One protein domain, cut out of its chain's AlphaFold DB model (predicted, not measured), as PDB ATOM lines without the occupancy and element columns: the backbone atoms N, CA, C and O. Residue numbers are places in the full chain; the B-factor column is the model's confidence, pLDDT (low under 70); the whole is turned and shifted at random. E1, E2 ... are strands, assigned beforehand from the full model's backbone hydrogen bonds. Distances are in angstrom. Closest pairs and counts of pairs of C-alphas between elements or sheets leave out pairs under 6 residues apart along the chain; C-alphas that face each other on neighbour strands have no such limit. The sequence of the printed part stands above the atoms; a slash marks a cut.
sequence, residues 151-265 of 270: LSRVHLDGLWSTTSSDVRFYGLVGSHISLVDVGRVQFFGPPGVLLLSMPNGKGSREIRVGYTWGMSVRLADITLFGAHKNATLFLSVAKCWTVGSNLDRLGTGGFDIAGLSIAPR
ATOM      1  N   LEU A 151     -50.186 -14.639  64.343       81.38
ATOM      2  CA  LEU A 151     -49.263 -13.798  63.581       81.38
ATOM      3  C   LEU A 151     -47.866 -14.400  63.356       81.38
ATOM      4  O   LEU A 151     -47.228 -14.055  62.370       81.38
ATOM      5  N   SER A 152     -47.374 -15.303  64.212       81.75
ATOM      6  CA  SER A 152     -46.088 -15.983  63.981       81.75
ATOM      7  C   SER A 152     -46.161 -17.049  62.888       81.75
ATOM      8  O   SER A 152     -45.130 -17.591  62.507       81.75
ATOM      9  N   ARG A 153     -47.371 -17.391  62.428       88.12
ATOM     10  CA  ARG A 153     -47.607 -18.311  61.308       88.12
ATOM     11  C   ARG A 153     -47.944 -17.580  60.013       88.12
ATOM     12  O   ARG A 153     -48.126 -18.246  59.004       88.12
ATOM     13  N   VAL A 154     -48.058 -16.250  60.047       92.50
ATOM     14  CA  VAL A 154     -48.321 -15.430  58.862       92.50
ATOM     15  C   VAL A 154     -46.991 -15.092  58.203       92.50
ATOM     16  O   VAL A 154     -46.106 -14.501  58.825       92.50
ATOM     17  N   HIS A 155     -46.872 -15.470  56.940       94.31
ATOM     18  CA  HIS A 155     -45.737 -15.164  56.090       94.31
ATOM     19  C   HIS A 155     -46.095 -13.996  55.183       94.31
ATOM     20  O   HIS A 155     -47.211 -13.919  54.671       94.31
ATOM     21  N   LEU A 156     -45.139 -13.093  54.989       95.44
ATOM     22  CA  LEU A 156     -45.201 -12.070  53.958       95.44
ATOM     23  C   LEU A 156     -44.393 -12.545  52.761       95.44
ATOM     24  O   LEU A 156     -43.205 -12.839  52.885       95.44
ATOM     25  N   ASP A 157     -45.061 -12.617  51.622       94.50
ATOM     26  CA  ASP A 157     -44.561 -13.191  50.386       94.50
ATOM     27  C   ASP A 157     -44.115 -12.106  49.414       94.50
ATOM     28  O   ASP A 157     -44.777 -11.077  49.274       94.50
ATOM     29  N   GLY A 158     -43.037 -12.366  48.679       93.81
ATOM     30  CA  GLY A 158     -42.582 -11.490  47.609       93.81
ATOM     31  C   GLY A 158     -41.641 -12.190  46.639       93.81
ATOM     32  O   GLY A 158     -41.181 -13.307  46.877       93.81
ATOM     33  N   LEU A 159     -41.356 -11.510  45.527       94.12
ATOM     34  CA  LEU A 159     -40.414 -11.981  44.505       94.12
ATOM     35  C   LEU A 159     -40.766 -13.376  43.958       94.12
ATOM     36  O   LEU A 159     -39.885 -14.209  43.753       94.12
ATOM     37  N   TRP A 160     -42.054 -13.640  43.731       95.06
ATOM     38  CA  TRP A 160     -42.483 -14.917  43.167       95.06
ATOM     39  C   TRP A 160     -42.356 -14.910  41.650       95.06
ATOM     40  O   TRP A 160     -42.729 -13.939  40.989       95.06
ATOM     41  N   SER A 161     -41.895 -16.023  41.095       94.19
ATOM     42  CA  SER A 161     -41.834 -16.270  39.658       94.19
ATOM     43  C   SER A 161     -42.360 -17.662  39.347       94.19
ATOM     44  O   SER A 161     -42.244 -18.580  40.161       94.19
ATOM     45  N   THR A 162     -42.910 -17.833  38.149       92.06
ATOM     46  CA  THR A 162     -43.180 -19.167  37.607       92.06
ATOM     47  C   THR A 162     -41.904 -19.982  37.502       92.06
ATOM     48  O   THR A 162     -40.837 -19.450  37.189       92.06
ATOM     49  N   THR A 163     -42.031 -21.282  37.759       87.94
ATOM     50  CA  THR A 163     -40.953 -22.258  37.548       87.94
ATOM     51  C   THR A 163     -40.935 -22.804  36.116       87.94
ATOM     52  O   THR A 163     -39.930 -23.366  35.693       87.94
ATOM     53  N   SER A 164     -42.023 -22.617  35.358       79.31
ATOM     54  CA  SER A 164     -42.159 -23.041  33.957       79.31
ATOM     55  C   SER A 164     -41.706 -21.962  32.958       79.31
ATOM     56  O   SER A 164     -41.857 -20.764  33.210       79.31
ATOM     57  N   SER A 165     -41.163 -22.396  31.814       63.22
ATOM     58  CA  SER A 165     -40.528 -21.559  30.784       63.22
ATOM     59  C   SER A 165     -41.496 -20.765  29.908       63.22
ATOM     60  O   SER A 165     -41.125 -19.703  29.406       63.22
ATOM     61  N   ASP A 166     -42.718 -21.258  29.717       72.81
ATOM     62  CA  ASP A 166     -43.539 -20.826  28.578       72.81
ATOM     63  C   ASP A 166     -44.342 -19.552  28.866       72.81
ATOM     64  O   ASP A 166     -44.630 -18.771  27.958       72.81
ATOM     65  N   VAL A 167     -44.674 -19.297  30.136       75.50
ATOM     66  CA  VAL A 167     -45.392 -18.087  30.555       75.50
ATOM     67  C   VAL A 167     -44.813 -17.551  31.860       75.50
ATOM     68  O   VAL A 167     -44.694 -18.269  32.853       75.50
ATOM     69  N   ARG A 168     -44.461 -16.259  31.868       85.44
ATOM     70  CA  ARG A 168     -43.874 -15.581  33.033       85.44
ATOM     71  C   ARG A 168     -44.934 -14.836  33.841       85.44
ATOM     72  O   ARG A 168     -45.323 -13.710  33.491       85.44
ATOM     73  N   PHE A 169     -45.371 -15.447  34.940       90.94
ATOM     74  CA  PHE A 169     -46.153 -14.772  35.979       90.94
ATOM     75  C   PHE A 169     -45.222 -14.304  37.096       90.94
ATOM     76  O   PHE A 169     -44.290 -15.016  37.468       90.94
ATOM     77  N   TYR A 170     -45.484 -13.108  37.620       94.44
ATOM     78  CA  TYR A 170     -44.703 -12.529  38.711       94.44
ATOM     79  C   TYR A 170     -45.621 -12.234  39.886       94.44
ATOM     80  O   TYR A 170     -46.567 -11.464  39.733       94.44
ATOM     81  N   GLY A 171     -45.356 -12.822  41.049       93.69
ATOM     82  CA  GLY A 171     -46.048 -12.457  42.280       93.69
ATOM     83  C   GLY A 171     -45.308 -11.331  42.983       93.69
ATOM     84  O   GLY A 171     -44.154 -11.482  43.389       93.69
ATOM     85  N   LEU A 172     -45.983 -10.193  43.085       94.25
ATOM     86  CA  LEU A 172     -45.424  -8.956  43.616       94.25
ATOM     87  C   LEU A 172     -45.380  -8.999  45.142       94.25
ATOM     88  O   LEU A 172     -44.322  -8.828  45.742       94.25
ATOM     89  N   VAL A 173     -46.539  -9.247  45.750       95.94
ATOM     90  CA  VAL A 173     -46.719  -9.307  47.200       95.94
ATOM     91  C   VAL A 173     -47.861 -10.252  47.534       95.94
ATOM     92  O   VAL A 173     -48.863 -10.303  46.817       95.94
ATOM     93  N   GLY A 174     -47.714 -10.999  48.617       94.88
ATOM     94  CA  GLY A 174     -48.747 -11.898  49.101       94.88
ATOM     95  C   GLY A 174     -48.613 -12.188  50.586       94.88
ATOM     96  O   GLY A 174     -47.760 -11.633  51.282       94.88
ATOM     97  N   SER A 175     -49.452 -13.096  51.053       96.25
ATOM     98  CA  SER A 175     -49.325 -13.678  52.376       96.25
ATOM     99  C   SER A 175     -49.919 -15.074  52.412       96.25
ATOM    100  O   SER A 175     -50.973 -15.306  51.814       96.25
ATOM    101  N   HIS A 176     -49.315 -15.959  53.197       95.38
ATOM    102  CA  HIS A 176     -49.872 -17.274  53.506       95.38
ATOM    103  C   HIS A 176     -49.726 -17.615  54.987       95.38
ATOM    104  O   HIS A 176     -48.986 -16.966  55.731       95.38
ATOM    105  N   ILE A 177     -50.463 -18.642  55.415       93.94
ATOM    106  CA  ILE A 177     -50.454 -19.132  56.791       93.94
ATOM    107  C   ILE A 177     -49.918 -20.560  56.814       93.94
ATOM    108  O   ILE A 177     -50.492 -21.462  56.202       93.94
ATOM    109  N   SER A 178     -48.847 -20.775  57.574       91.50
ATOM    110  CA  SER A 178     -48.289 -22.109  57.806       91.50
ATOM    111  C   SER A 178     -49.214 -22.924  58.716       91.50
ATOM    112  O   SER A 178     -49.550 -22.503  59.828       91.50
ATOM    113  N   LEU A 179     -49.642 -24.097  58.242       89.81
ATOM    114  CA  LEU A 179     -50.542 -25.003  58.963       89.81
ATOM    115  C   LEU A 179     -49.766 -25.975  59.851       89.81
ATOM    116  O   LEU A 179     -50.118 -26.173  61.015       89.81
ATOM    117  N   VAL A 180     -48.714 -26.580  59.294       87.75
ATOM    118  CA  VAL A 180     -47.921 -27.626  59.948       87.75
ATOM    119  C   VAL A 180     -46.435 -27.368  59.716       87.75
ATOM    120  O   VAL A 180     -46.004 -27.161  58.582       87.75
ATOM    121  N   ASP A 181     -45.660 -27.432  60.798       87.38
ATOM    122  CA  ASP A 181     -44.200 -27.361  60.782       87.38
ATOM    123  C   ASP A 181     -43.618 -28.776  60.954       87.38
ATOM    124  O   ASP A 181     -43.867 -29.424  61.972       87.38
ATOM    125  N   VAL A 182     -42.791 -29.237  60.013       85.81
ATOM    126  CA  VAL A 182     -42.009 -30.479  60.130       85.81
ATOM    127  C   VAL A 182     -40.526 -30.138  59.981       85.81
ATOM    128  O   VAL A 182     -39.975 -30.036  58.883       85.81
ATOM    129  N   GLY A 183     -39.856 -29.913  61.112       88.19
ATOM    130  CA  GLY A 183     -38.446 -29.523  61.131       88.19
ATOM    131  C   GLY A 183     -38.211 -28.160  60.468       88.19
ATOM    132  O   GLY A 183     -38.606 -27.128  61.006       88.19
ATOM    133  N   ARG A 184     -37.521 -28.150  59.317       87.88
ATOM    134  CA  ARG A 184     -37.237 -26.935  58.522       87.88
ATOM    135  C   ARG A 184     -38.249 -26.677  57.402       87.88
ATOM    136  O   ARG A 184     -38.123 -25.661  56.721       87.88
ATOM    137  N   VAL A 185     -39.203 -27.583  57.205       92.62
ATOM    138  CA  VAL A 185     -40.216 -27.508  56.149       92.62
ATOM    139  C   VAL A 185     -41.555 -27.134  56.772       92.62
ATOM    140  O   VAL A 185     -41.953 -27.705  57.787       92.62
ATOM    141  N   GLN A 186     -42.243 -26.175  56.169       92.38
ATOM    142  CA  GLN A 186     -43.571 -25.732  56.570       92.38
ATOM    143  C   GLN A 186     -44.538 -25.962  55.425       92.38
ATOM    144  O   GLN A 186     -44.237 -25.628  54.284       92.38
ATOM    145  N   PHE A 187     -45.697 -26.528  55.730       92.75
ATOM    146  CA  PHE A 187     -46.768 -26.699  54.759       92.75
ATOM    147  C   PHE A 187     -47.813 -25.618  54.989       92.75
ATOM    148  O   PHE A 187     -48.284 -25.440  56.118       92.75
ATOM    149  N   PHE A 188     -48.186 -24.910  53.927       91.38
ATOM    150  CA  PHE A 188     -49.225 -23.893  53.980       91.38
ATOM    151  C   PHE A 188     -50.407 -24.274  53.093       91.38
ATOM    152  O   PHE A 188     -50.267 -24.712  51.950       91.38
ATOM    153  N   GLY A 189     -51.586 -24.129  53.689       80.62
ATOM    154  CA  GLY A 189     -52.889 -24.316  53.068       80.62
ATOM    155  C   GLY A 189     -53.430 -23.015  52.484       80.62
ATOM    156  O   GLY A 189     -52.929 -21.938  52.817       80.62
ATOM    157  N   PRO A 190     -54.538 -23.074  51.734       74.88
ATOM    158  CA  PRO A 190     -55.481 -21.961  51.710       74.88
ATOM    159  C   PRO A 190     -55.794 -21.530  53.162       74.88
ATOM    160  O   PRO A 190     -56.050 -22.409  53.993       74.88
ATOM    161  N   PRO A 191     -55.746 -20.223  53.503       70.88
ATOM    162  CA  PRO A 191     -55.790 -19.059  52.614       70.88
ATOM    163  C   PRO A 191     -54.406 -18.425  52.347       70.88
ATOM    164  O   PRO A 191     -54.002 -17.479  53.020       70.88
ATOM    165  N   GLY A 192     -53.679 -18.909  51.339       90.06
ATOM    166  CA  GLY A 192     -52.579 -18.157  50.732       90.06
ATOM    167  C   GLY A 192     -53.111 -17.245  49.629       90.06
ATOM    168  O   GLY A 192     -53.883 -17.707  48.788       90.06
ATOM    169  N   VAL A 193     -52.736 -15.965  49.635       93.62
ATOM    170  CA  VAL A 193     -53.135 -14.976  48.620       93.62
ATOM    171  C   VAL A 193     -51.916 -14.257  48.054       93.62
ATOM    172  O   VAL A 193     -51.000 -13.902  48.790       93.62
ATOM    173  N   LEU A 194     -51.907 -14.022  46.745       94.62
ATOM    174  CA  LEU A 194     -50.787 -13.414  46.032       94.62
ATOM    175  C   LEU A 194     -51.295 -12.452  44.956       94.62
ATOM    176  O   LEU A 194     -52.141 -12.815  44.141       94.62
ATOM    177  N   LEU A 195     -50.760 -11.232  44.917       95.62
ATOM    178  CA  LEU A 195     -50.972 -10.311  43.804       95.62
ATOM    179  C   LEU A 195     -50.018 -10.660  42.667       95.62
ATOM    180  O   LEU A 195     -48.803 -10.483  42.766       95.62
ATOM    181  N   LEU A 196     -50.590 -11.152  41.578       93.94
ATOM    182  CA  LEU A 196     -49.891 -11.628  40.400       93.94
ATOM    183  C   LEU A 196     -49.976 -10.605  39.280       93.94
ATOM    184  O   LEU A 196     -51.061 -10.180  38.900       93.94
ATOM    185  N   SER A 197     -48.841 -10.282  38.680       94.12
ATOM    186  CA  SER A 197     -48.777  -9.639  37.378       94.12
ATOM    187  C   SER A 197     -48.740 -10.714  36.296       94.12
ATOM    188  O   SER A 197     -47.813 -11.531  36.277       94.12
ATOM    189  N   MET A 198     -49.710 -10.712  35.384       90.88
ATOM    190  CA  MET A 198     -49.879 -11.727  34.335       90.88
ATOM    191  C   MET A 198     -50.039 -11.081  32.952       90.88
ATOM    192  O   MET A 198     -50.613 -10.000  32.865       90.88
ATOM    193  N   PRO A 199     -49.548 -11.694  31.861       89.06
ATOM    194  CA  PRO A 199     -49.810 -11.210  30.508       89.06
ATOM    195  C   PRO A 199     -51.287 -11.394  30.127       89.06
ATOM    196  O   PRO A 199     -51.849 -12.464  30.332       89.06
ATOM    197  N   ASN A 200     -51.900 -10.380  29.511       85.94
ATOM    198  CA  ASN A 200     -53.314 -10.407  29.104       85.94
ATOM    199  C   ASN A 200     -53.549 -10.871  27.650       85.94
ATOM    200  O   ASN A 200     -54.631 -10.678  27.098       85.94
ATOM    201  N   GLY A 201     -52.516 -11.394  26.982       83.06
ATOM    202  CA  GLY A 201     -52.567 -11.805  25.573       83.06
ATOM    203  C   GLY A 201     -52.518 -10.667  24.540       83.06
ATOM    204  O   GLY A 201     -52.327 -10.945  23.362       83.06
ATOM    205  N   LYS A 202     -52.618  -9.393  24.950       86.75
ATOM    206  CA  LYS A 202     -52.533  -8.199  24.078       86.75
ATOM    207  C   LYS A 202     -51.184  -7.474  24.176       86.75
ATOM    208  O   LYS A 202     -51.070  -6.315  23.794       86.75
ATOM    209  N   GLY A 203     -50.174  -8.131  24.745       83.62
ATOM    210  CA  GLY A 203     -48.853  -7.543  24.984       83.62
ATOM    211  C   GLY A 203     -48.758  -6.653  26.229       83.62
ATOM    212  O   GLY A 203     -47.671  -6.166  26.525       83.62
ATOM    213  N   SER A 204     -49.839  -6.472  26.998       90.31
ATOM    214  CA  SER A 204     -49.788  -5.796  28.299       90.31
ATOM    215  C   SER A 204     -49.964  -6.774  29.465       90.31
ATOM    216  O   SER A 204     -50.175  -7.977  29.280       90.31
ATOM    217  N   ARG A 205     -49.781  -6.270  30.691       91.94
ATOM    218  CA  ARG A 205     -49.911  -7.054  31.922       91.94
ATOM    219  C   ARG A 205     -51.103  -6.567  32.730       91.94
ATOM    220  O   ARG A 205     -51.357  -5.370  32.801       91.94
ATOM    221  N   GLU A 206     -51.796  -7.495  33.365       92.56
ATOM    222  CA  GLU A 206     -52.874  -7.229  34.309       92.56
ATOM    223  C   GLU A 206     -52.502  -7.761  35.696       92.56
ATOM    224  O   GLU A 206     -51.713  -8.702  35.820       92.56
ATOM    225  N   ILE A 207     -53.043  -7.131  36.739       94.25
ATOM    226  CA  ILE A 207     -52.878  -7.588  38.119       94.25
ATOM    227  C   ILE A 207     -54.083  -8.440  38.500       94.25
ATOM    228  O   ILE A 207     -55.225  -8.016  38.334       94.25
ATOM    229  N   ARG A 208     -53.828  -9.637  39.025       92.00
ATOM    230  CA  ARG A 208     -54.850 -10.579  39.484       92.00
ATOM    231  C   ARG A 208     -54.524 -11.108  40.868       92.00
ATOM    232  O   ARG A 208     -53.364 -11.173  41.263       92.00
ATOM    233  N   VAL A 209     -55.562 -11.521  41.585       92.81
ATOM    234  CA  VAL A 209     -55.411 -12.248  42.845       92.81
ATOM    235  C   VAL A 209     -55.277 -13.735  42.532       92.81
ATOM    236  O   VAL A 209     -56.121 -14.316  41.845       92.81
ATOM    237  N   GLY A 210     -54.198 -14.331  43.025       92.12
ATOM    238  CA  GLY A 210     -53.961 -15.763  43.024       92.12
ATOM    239  C   GLY A 210     -54.126 -16.350  44.421       92.12
ATOM    240  O   GLY A 210     -53.764 -15.716  45.409       92.12
ATOM    241  N   TYR A 211     -54.640 -17.570  44.489       93.19
ATOM    242  CA  TYR A 211     -54.673 -18.402  45.683       93.19
ATOM    243  C   TYR A 211     -53.521 -19.390  45.627       93.19
ATOM    244  O   TYR A 211     -53.252 -19.938  44.557       93.19
ATOM    245  N   THR A 212     -52.839 -19.616  46.744       93.94
ATOM    246  CA  THR A 212     -51.648 -20.471  46.788       93.94
ATOM    247  C   THR A 212     -51.802 -21.632  47.763       93.94
ATOM    248  O   THR A 212     -52.431 -21.521  48.817       93.94
ATOM    249  N   TRP A 213     -51.208 -22.765  47.395       94.62
ATOM    250  CA  TRP A 213     -51.065 -23.950  48.234       94.62
ATOM    251  C   TRP A 213     -49.680 -24.548  48.030       94.62
ATOM    252  O   TRP A 213     -49.272 -24.748  46.885       94.62
ATOM    253  N   GLY A 214     -48.938 -24.823  49.099       95.06
ATOM    254  CA  GLY A 214     -47.548 -25.214  48.922       95.06
ATOM    255  C   GLY A 214     -46.762 -25.470  50.193       95.06
ATOM    256  O   GLY A 214     -47.303 -25.786  51.256       95.06
ATOM    257  N   MET A 215     -45.446 -25.366  50.040       96.44
ATOM    258  CA  MET A 215     -44.481 -25.588  51.104       96.44
ATOM    259  C   MET A 215     -43.393 -24.517  51.115       96.44
ATOM    260  O   MET A 215     -43.008 -23.981  50.077       96.44
ATOM    261  N   SER A 216     -42.859 -24.255  52.301       95.75
ATOM    262  CA  SER A 216     -41.784 -23.305  52.545       95.75
ATOM    263  C   SER A 216     -40.642 -23.983  53.288       95.75
ATOM    264  O   SER A 216     -40.847 -24.658  54.295       95.75
ATOM    265  N   VAL A 217     -39.417 -23.793  52.813       96.31
ATOM    266  CA  VAL A 217     -38.196 -24.287  53.448       96.31
ATOM    267  C   VAL A 217     -37.480 -23.120  54.103       96.31
ATOM    268  O   VAL A 217     -37.180 -22.113  53.460       96.31
ATOM    269  N   ARG A 218     -37.181 -23.254  55.394       94.69
ATOM    270  CA  ARG A 218     -36.420 -22.257  56.147       94.69
ATOM    271  C   ARG A 218     -34.992 -22.150  55.614       94.69
ATOM    272  O   ARG A 218     -34.246 -23.127  55.670       94.69
ATOM    273  N   LEU A 219     -34.606 -20.952  55.183       94.06
ATOM    274  CA  LEU A 219     -33.258 -20.664  54.695       94.06
ATOM    275  C   LEU A 219     -32.364 -20.117  55.809       94.06
ATOM    276  O   LEU A 219     -31.360 -20.730  56.160       94.06
ATOM    277  N   ALA A 220     -32.738 -18.967  56.369       93.38
ATOM    278  CA  ALA A 220     -31.895 -18.214  57.291       93.38
ATOM    279  C   ALA A 220     -32.727 -17.340  58.230       93.38
ATOM    280  O   ALA A 220     -33.891 -17.048  57.958       93.38
ATOM    281  N   ASP A 221     -32.113 -16.894  59.321       91.75
ATOM    282  CA  ASP A 221     -32.678 -15.847  60.165       91.75
ATOM    283  C   ASP A 221     -32.077 -14.500  59.796       91.75
ATOM    284  O   ASP A 221     -30.862 -14.357  59.671       91.75
ATOM    285  N   ILE A 222     -32.949 -13.515  59.631       91.62
ATOM    286  CA  ILE A 222     -32.604 -12.150  59.263       91.62
ATOM    287  C   ILE A 222     -33.071 -11.189  60.355       91.62
ATOM    288  O   ILE A 222     -34.058 -11.423  61.056       91.62
ATOM    289  N   THR A 223     -32.359 -10.079  60.498       89.69
ATOM    290  CA  THR A 223     -32.754  -8.980  61.380       89.69
ATOM    291  C   THR A 223     -33.284  -7.844  60.516       89.69
ATOM    292  O   THR A 223     -32.574  -7.301  59.674       89.69
ATOM    293  N   LEU A 224     -34.564  -7.511  60.681       83.12
ATOM    294  CA  LEU A 224     -35.212  -6.445  59.915       83.12
ATOM    295  C   LEU A 224     -35.276  -5.164  60.757       83.12
ATOM    296  O   LEU A 224     -35.717  -5.201  61.905       83.12
ATOM    297  N   PHE A 225     -34.861  -4.040  60.163       74.81
ATOM    298  CA  PHE A 225     -35.000  -2.672  60.691       74.81
ATOM    299  C   PHE A 225     -34.435  -2.432  62.104       74.81
ATOM    300  O   PHE A 225     -35.164  -2.038  63.009       74.81
ATOM    301  N   GLY A 226     -33.125  -2.615  62.295       57.94
ATOM    302  CA  GLY A 226     -32.446  -2.126  63.501       57.94
ATOM    303  C   GLY A 226     -32.781  -2.918  64.774       57.94
ATOM    304  O   GLY A 226     -33.607  -2.530  65.592       57.94
ATOM    305  N   ALA A 227     -32.058  -4.025  64.950       55.06
ATOM    306  CA  ALA A 227     -31.694  -4.656  66.225       55.06
ATOM    307  C   ALA A 227     -32.740  -5.388  67.098       55.06
ATOM    308  O   ALA A 227     -32.313  -6.075  68.027       55.06
ATOM    309  N   HIS A 228     -34.058  -5.341  66.854       65.81
ATOM    310  CA  HIS A 228     -35.003  -5.915  67.845       65.81
ATOM    311  C   HIS A 228     -35.992  -6.982  67.365       65.81
ATOM    312  O   HIS A 228     -36.571  -7.676  68.209       65.81
ATOM    313  N   LYS A 229     -36.180  -7.173  66.054       73.50
ATOM    314  CA  LYS A 229     -37.109  -8.186  65.529       73.50
ATOM    315  C   LYS A 229     -36.381  -9.171  64.621       73.50
ATOM    316  O   LYS A 229     -35.994  -8.842  63.501       73.50
ATOM    317  N   ASN A 230     -36.223 -10.390  65.129       88.19
ATOM    318  CA  ASN A 230     -35.745 -11.514  64.339       88.19
ATOM    319  C   ASN A 230     -36.888 -11.976  63.436       88.19
ATOM    320  O   ASN A 230     -38.002 -12.221  63.909       88.19
ATOM    321  N   ALA A 231     -36.606 -12.105  62.151       90.88
ATOM    322  CA  ALA A 231     -37.486 -12.733  61.188       90.88
ATOM    323  C   ALA A 231     -36.761 -13.914  60.548       90.88
ATOM    324  O   ALA A 231     -35.535 -13.997  60.563       90.88
ATOM    325  N   THR A 232     -37.520 -14.843  60.003       93.25
ATOM    326  CA  THR A 232     -36.981 -15.998  59.302       93.25
ATOM    327  C   THR A 232     -37.319 -15.861  57.828       93.25
ATOM    328  O   THR A 232     -38.467 -15.583  57.483       93.25
ATOM    329  N   LEU A 233     -36.308 -16.032  56.981       95.44
ATOM    330  CA  LEU A 233     -36.419 -16.081  55.532       95.44
ATOM    331  C   LEU A 233     -36.680 -17.522  55.086       95.44
ATOM    332  O   LEU A 233     -35.990 -18.454  55.514       95.44
ATOM    333  N   PHE A 234     -37.635 -17.686  54.181       96.69
ATOM    334  CA  PHE A 234     -38.028 -18.965  53.613       96.69
ATOM    335  C   PHE A 234     -37.988 -18.919  52.088       96.69
ATOM    336  O   PHE A 234     -38.320 -17.905  51.475       96.69
ATOM    337  N   LEU A 235     -37.635 -20.054  51.491       97.19
ATOM    338  CA  LEU A 235     -37.893 -20.353  50.089       97.19
ATOM    339  C   LEU A 235     -39.238 -21.060  50.002       97.19
ATOM    340  O   LEU A 235     -39.399 -22.120  50.599       97.19
ATOM    341  N   SER A 236     -40.184 -20.495  49.268       96.62
ATOM    342  CA  SER A 236     -41.533 -21.039  49.148       96.62
ATOM    343  C   SER A 236     -41.775 -21.542  47.733       96.62
ATOM    344  O   SER A 236     -41.414 -20.872  46.769       96.62
ATOM    345  N   VAL A 237     -42.383 -22.720  47.618       96.12
ATOM    346  CA  VAL A 237     -42.828 -23.327  46.362       96.12
ATOM    347  C   VAL A 237     -44.310 -23.626  46.502       96.12
ATOM    348  O   VAL A 237     -44.730 -24.264  47.470       96.12
ATOM    349  N   ALA A 238     -45.109 -23.148  45.556       95.25
ATOM    350  CA  ALA A 238     -46.554 -23.240  45.621       95.25
ATOM    351  C   ALA A 238     -47.167 -23.535  44.265       95.25
ATOM    352  O   ALA A 238     -46.684 -23.091  43.228       95.25
ATOM    353  N   LYS A 239     -48.315 -24.188  44.322       94.31
ATOM    354  CA  LYS A 239     -49.289 -24.224  43.250       94.31
ATOM    355  C   LYS A 239     -50.211 -23.020  43.400       94.31
ATOM    356  O   LYS A 239     -50.652 -22.715  44.511       94.31
ATOM    357  N   CYS A 240     -50.470 -22.320  42.304       92.12
ATOM    358  CA  CYS A 240     -51.263 -21.104  42.279       92.12
ATOM    359  C   CYS A 240     -52.451 -21.210  41.321       92.12
ATOM    360  O   CYS A 240     -52.324 -21.721  40.207       92.12
ATOM    361  N   TRP A 241     -53.600 -20.694  41.754       91.31
ATOM    362  CA  TRP A 241     -54.828 -20.599  40.968       91.31
ATOM    363  C   TRP A 241     -55.312 -19.161  40.944       91.31
ATOM    364  O   TRP A 241     -55.281 -18.480  41.963       91.31
ATOM    365  N   THR A 242     -55.811 -18.702  39.807       88.38
ATOM    366  CA  THR A 242     -56.397 -17.367  39.667       88.38
ATOM    367  C   THR A 242     -57.896 -17.498  39.447       88.38
ATOM    368  O   THR A 242     -58.361 -18.442  38.815       88.38
ATOM    369  N   VAL A 243     -58.676 -16.561  39.985       78.06
ATOM    370  CA  VAL A 243     -60.133 -16.539  39.789       78.06
ATOM    371  C   VAL A 243     -60.484 -15.525  38.696       78.06
ATOM    372  O   VAL A 243     -59.915 -14.432  38.649       78.06
ATOM    373  N   GLY A 244     -61.417 -15.884  37.807       67.44
ATOM    374  CA  GLY A 244     -62.008 -14.963  36.824       67.44
ATOM    375  C   GLY A 244     -61.161 -14.675  35.578       67.44
ATOM    376  O   GLY A 244     -61.155 -13.543  35.094       67.44
ATOM    377  N   SER A 245     -60.407 -15.656  35.077       59.00
ATOM    378  CA  SER A 245     -59.556 -15.525  33.887       59.00
ATOM    379  C   SER A 245     -60.158 -16.261  32.682       59.00
ATOM    380  O   SER A 245     -60.361 -17.463  32.760       59.00
ATOM    381  N   ASN A 246     -60.340 -15.561  31.552       54.47
ATOM    382  CA  ASN A 246     -60.682 -16.158  30.245       54.47
ATOM    383  C   ASN A 246     -59.492 -16.897  29.593       54.47
ATOM    384  O   ASN A 246     -59.619 -17.463  28.509       54.47
ATOM    385  N   LEU A 247     -58.307 -16.871  30.218       56.31
ATOM    386  CA  LEU A 247     -57.192 -17.748  29.863       56.31
ATOM    387  C   LEU A 247     -57.433 -19.126  30.499       56.31
ATOM    388  O   LEU A 247     -56.685 -19.552  31.376       56.31
ATOM    389  N   ASP A 248     -58.446 -19.841  30.001       49.19
ATOM    390  CA  ASP A 248     -58.776 -21.249  30.314       49.19
ATOM    391  C   ASP A 248     -57.640 -22.244  29.974       49.19
ATOM    392  O   ASP A 248     -57.768 -23.456  30.137       49.19
ATOM    393  N   ARG A 249     -56.485 -21.749  29.507       49.84
ATOM    394  CA  ARG A 249     -55.266 -22.540  29.283       49.84
ATOM    395  C   ARG A 249     -54.531 -22.909  30.570       49.84
ATOM    396  O   ARG A 249     -53.755 -23.859  30.560       49.84
ATOM    397  N   LEU A 250     -54.771 -22.196  31.668       53.66
ATOM    398  CA  LEU A 250     -54.365 -22.625  33.006       53.66
ATOM    399  C   LEU A 250     -55.547 -23.399  33.587       53.66
ATOM    400  O   LEU A 250     -56.382 -22.817  34.269       53.66
ATOM    401  N   GLY A 251     -55.680 -24.676  33.222       56.50
ATOM    402  CA  GLY A 251     -56.823 -25.499  33.624       56.50
ATOM    403  C   GLY A 251     -57.022 -25.578  35.146       56.50
ATOM    404  O   GLY A 251     -56.271 -25.010  35.941       56.50
ATOM    405  N   THR A 252     -57.993 -26.385  35.577       65.06
ATOM    406  CA  THR A 252     -58.253 -26.724  36.998       65.06
ATOM    407  C   THR A 252     -56.991 -27.105  37.795       65.06
ATOM    408  O   THR A 252     -56.959 -27.009  39.022       65.06
ATOM    409  N   GLY A 253     -55.926 -27.496  37.094       76.44
ATOM    410  CA  GLY A 253     -54.616 -27.825  37.625       76.44
ATOM    411  C   GLY A 253     -53.714 -26.664  38.055       76.44
ATOM    412  O   GLY A 253     -52.641 -26.986  38.540       76.44
ATOM    413  N   GLY A 254     -54.064 -25.376  37.934       87.31
ATOM    414  CA  GLY A 254     -53.209 -24.267  38.414       87.31
ATOM    415  C   GLY A 254     -51.797 -24.232  37.792       87.31
ATOM    416  O   GLY A 254     -51.523 -24.922  36.812       87.31
ATOM    417  N   PHE A 255     -50.882 -23.430  38.346       89.75
ATOM    418  CA  PHE A 255     -49.481 -23.361  37.898       89.75
ATOM    419  C   PHE A 255     -48.495 -23.255  39.059       89.75
ATOM    420  O   PHE A 255     -48.825 -22.718  40.115       89.75
ATOM    421  N   ASP A 256     -47.276 -23.745  38.852       93.81
ATOM    422  CA  ASP A 256     -46.244 -23.762  39.885       93.81
ATOM    423  C   ASP A 256     -45.441 -22.453  39.903       93.81
ATOM    424  O   ASP A 256     -45.024 -21.913  38.869       93.81
ATOM    425  N   ILE A 257     -45.226 -21.937  41.108       94.56
ATOM    426  CA  ILE A 257     -44.475 -20.718  41.394       94.56
ATOM    427  C   ILE A 257     -43.519 -20.946  42.558       94.56
ATOM    428  O   ILE A 257     -43.791 -21.727  43.469       94.56
ATOM    429  N   ALA A 258     -42.407 -20.221  42.548       96.81
ATOM    430  CA  ALA A 258     -41.472 -20.175  43.658       96.81
ATOM    431  C   ALA A 258     -41.121 -18.727  43.995       96.81
ATOM    432  O   ALA A 258     -41.067 -17.875  43.108       96.81
ATOM    433  N   GLY A 259     -40.891 -18.445  45.272       96.25
ATOM    434  CA  GLY A 259     -40.587 -17.105  45.756       96.25
ATOM    435  C   GLY A 259     -39.999 -17.117  47.156       96.25
ATOM    436  O   GLY A 259     -39.699 -18.171  47.722       96.25
ATOM    437  N   LEU A 260     -39.825 -15.928  47.720       97.00
ATOM    438  CA  LEU A 260     -39.312 -15.761  49.072       97.00
ATOM    439  C   LEU A 260     -40.433 -15.323  50.001       97.00
ATOM    440  O   LEU A 260     -41.319 -14.555  49.621       97.00
ATOM    441  N   SER A 261     -40.371 -15.799  51.239       95.31
ATOM    442  CA  SER A 261     -41.281 -15.350  52.282       95.31
ATOM    443  C   SER A 261     -40.553 -15.065  53.583       95.31
ATOM    444  O   SER A 261     -39.472 -15.595  53.851       95.31
ATOM    445  N   ILE A 262     -41.122 -14.167  54.379       94.94
ATOM    446  CA  ILE A 262     -40.561 -13.735  55.655       94.94
ATOM    447  C   ILE A 262     -41.628 -13.898  56.733       94.94
ATOM    448  O   ILE A 262     -42.745 -13.411  56.566       94.94
ATOM    449  N   ALA A 263     -41.275 -14.524  57.857       93.00
ATOM    450  CA  ALA A 263     -42.157 -14.635  59.021       93.00
ATOM    451  C   ALA A 263     -41.474 -14.148  60.312       93.00
ATOM    452  O   ALA A 263     -40.264 -14.342  60.478       93.00
ATOM    453  N   PRO A 264     -42.210 -13.534  61.260       90.62
ATOM    454  CA  PRO A 264     -41.661 -13.145  62.556       90.62
ATOM    455  C   PRO A 264     -41.202 -14.365  63.364       90.62
ATOM    456  O   PRO A 264     -41.962 -15.315  63.563       90.62
ATOM    457  N   ARG A 265     -39.983 -14.329  63.912       84.00
ATOM    458  CA  ARG A 265     -39.484 -15.401  64.779       84.00
ATOM    459  C   ARG A 265     -39.970 -15.184  66.211       84.00
ATOM    460  O   ARG A 265     -39.675 -14.167  66.837       84.00
TER     461      ARG A 265
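AT A GLANCE: This is residues 151 to 265 of the 270 residues of an uncharacterized protein of Acidobacteria bacterium (UniProt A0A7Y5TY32). The model is a closed barrel of six strands, ringed by E1, E2, E3, E4, E5 and E6 in chain order, with E6 coming back beside E1. The strands bend as they wrap round the barrel, and the outline is elongated, with the turn between E4 and E5 and the long link between E5 and E6 at opposite ends of its length. The printed part has 115 residues with no named helix and six named strands, a meander in which each strand is the antiparallel neighbour of the one before; the class is all strand. The whole is compact, with a radius of gyration of the C-alphas of 14.8 A, and spans 47 by 29 by 24 A.

IN THESE COORDINATES: E1 covers residues 154 to 162, 22.2 A long, and begins at C-alpha 154, (-48.321, -15.430, 58.862). E2 is residues 170 to 182, 28.1 A, and E3 is residues 185 to 199, 31.9 A. E4, residues 205 to 224, has the most residues, 20, and measures 31.6 A from first to last C-alpha; it bends by 121 degrees at residue 221. E5, residues 229 to 242, measures 33.5 A. E6, residues 255 to 264, measures 27.8 A and ends at C-alpha 264, (-41.661, -13.145, 62.556).

HOW THE PARTS SIT: E1 and E2 form a hairpin, antiparallel at 126 degrees, with N 157 and O 174 2.9 A apart, within hydrogen-bond range. In the hairpin of E2 and E3, N 182 and O 185 are 2.8 A apart. The hairpin of E3 and E4 has N 196 and O 208 at 2.8 A. In that of E4 and E5, N 215 and O 237 are 2.9 A apart. In that of E5 and E6, N 236 and O 259 are 2.8 A apart. E6 and E1 close the ring, antiparallel at 147 degrees, with N 156 and O 262 at 2.9 A. E2 lies on one side of E1 and E6 on the other side. Three pairs of strands are apart: E1 and E4, E2 and E5, E3 and E6.

THE WHOLE: The two C-alphas farthest apart are those of Ala 227 and Asp 248, 47.9 A, while those of Leu 151 and Arg 265, the first and last printed, are 10.0 A apart. The printed part has no cut. The link from E5 to E6, residues 243 to 254, is long. The mean pLDDT of the printed part is 86.8; residue 165, residues 226 to 228 and residues 244 to 252 are under 70.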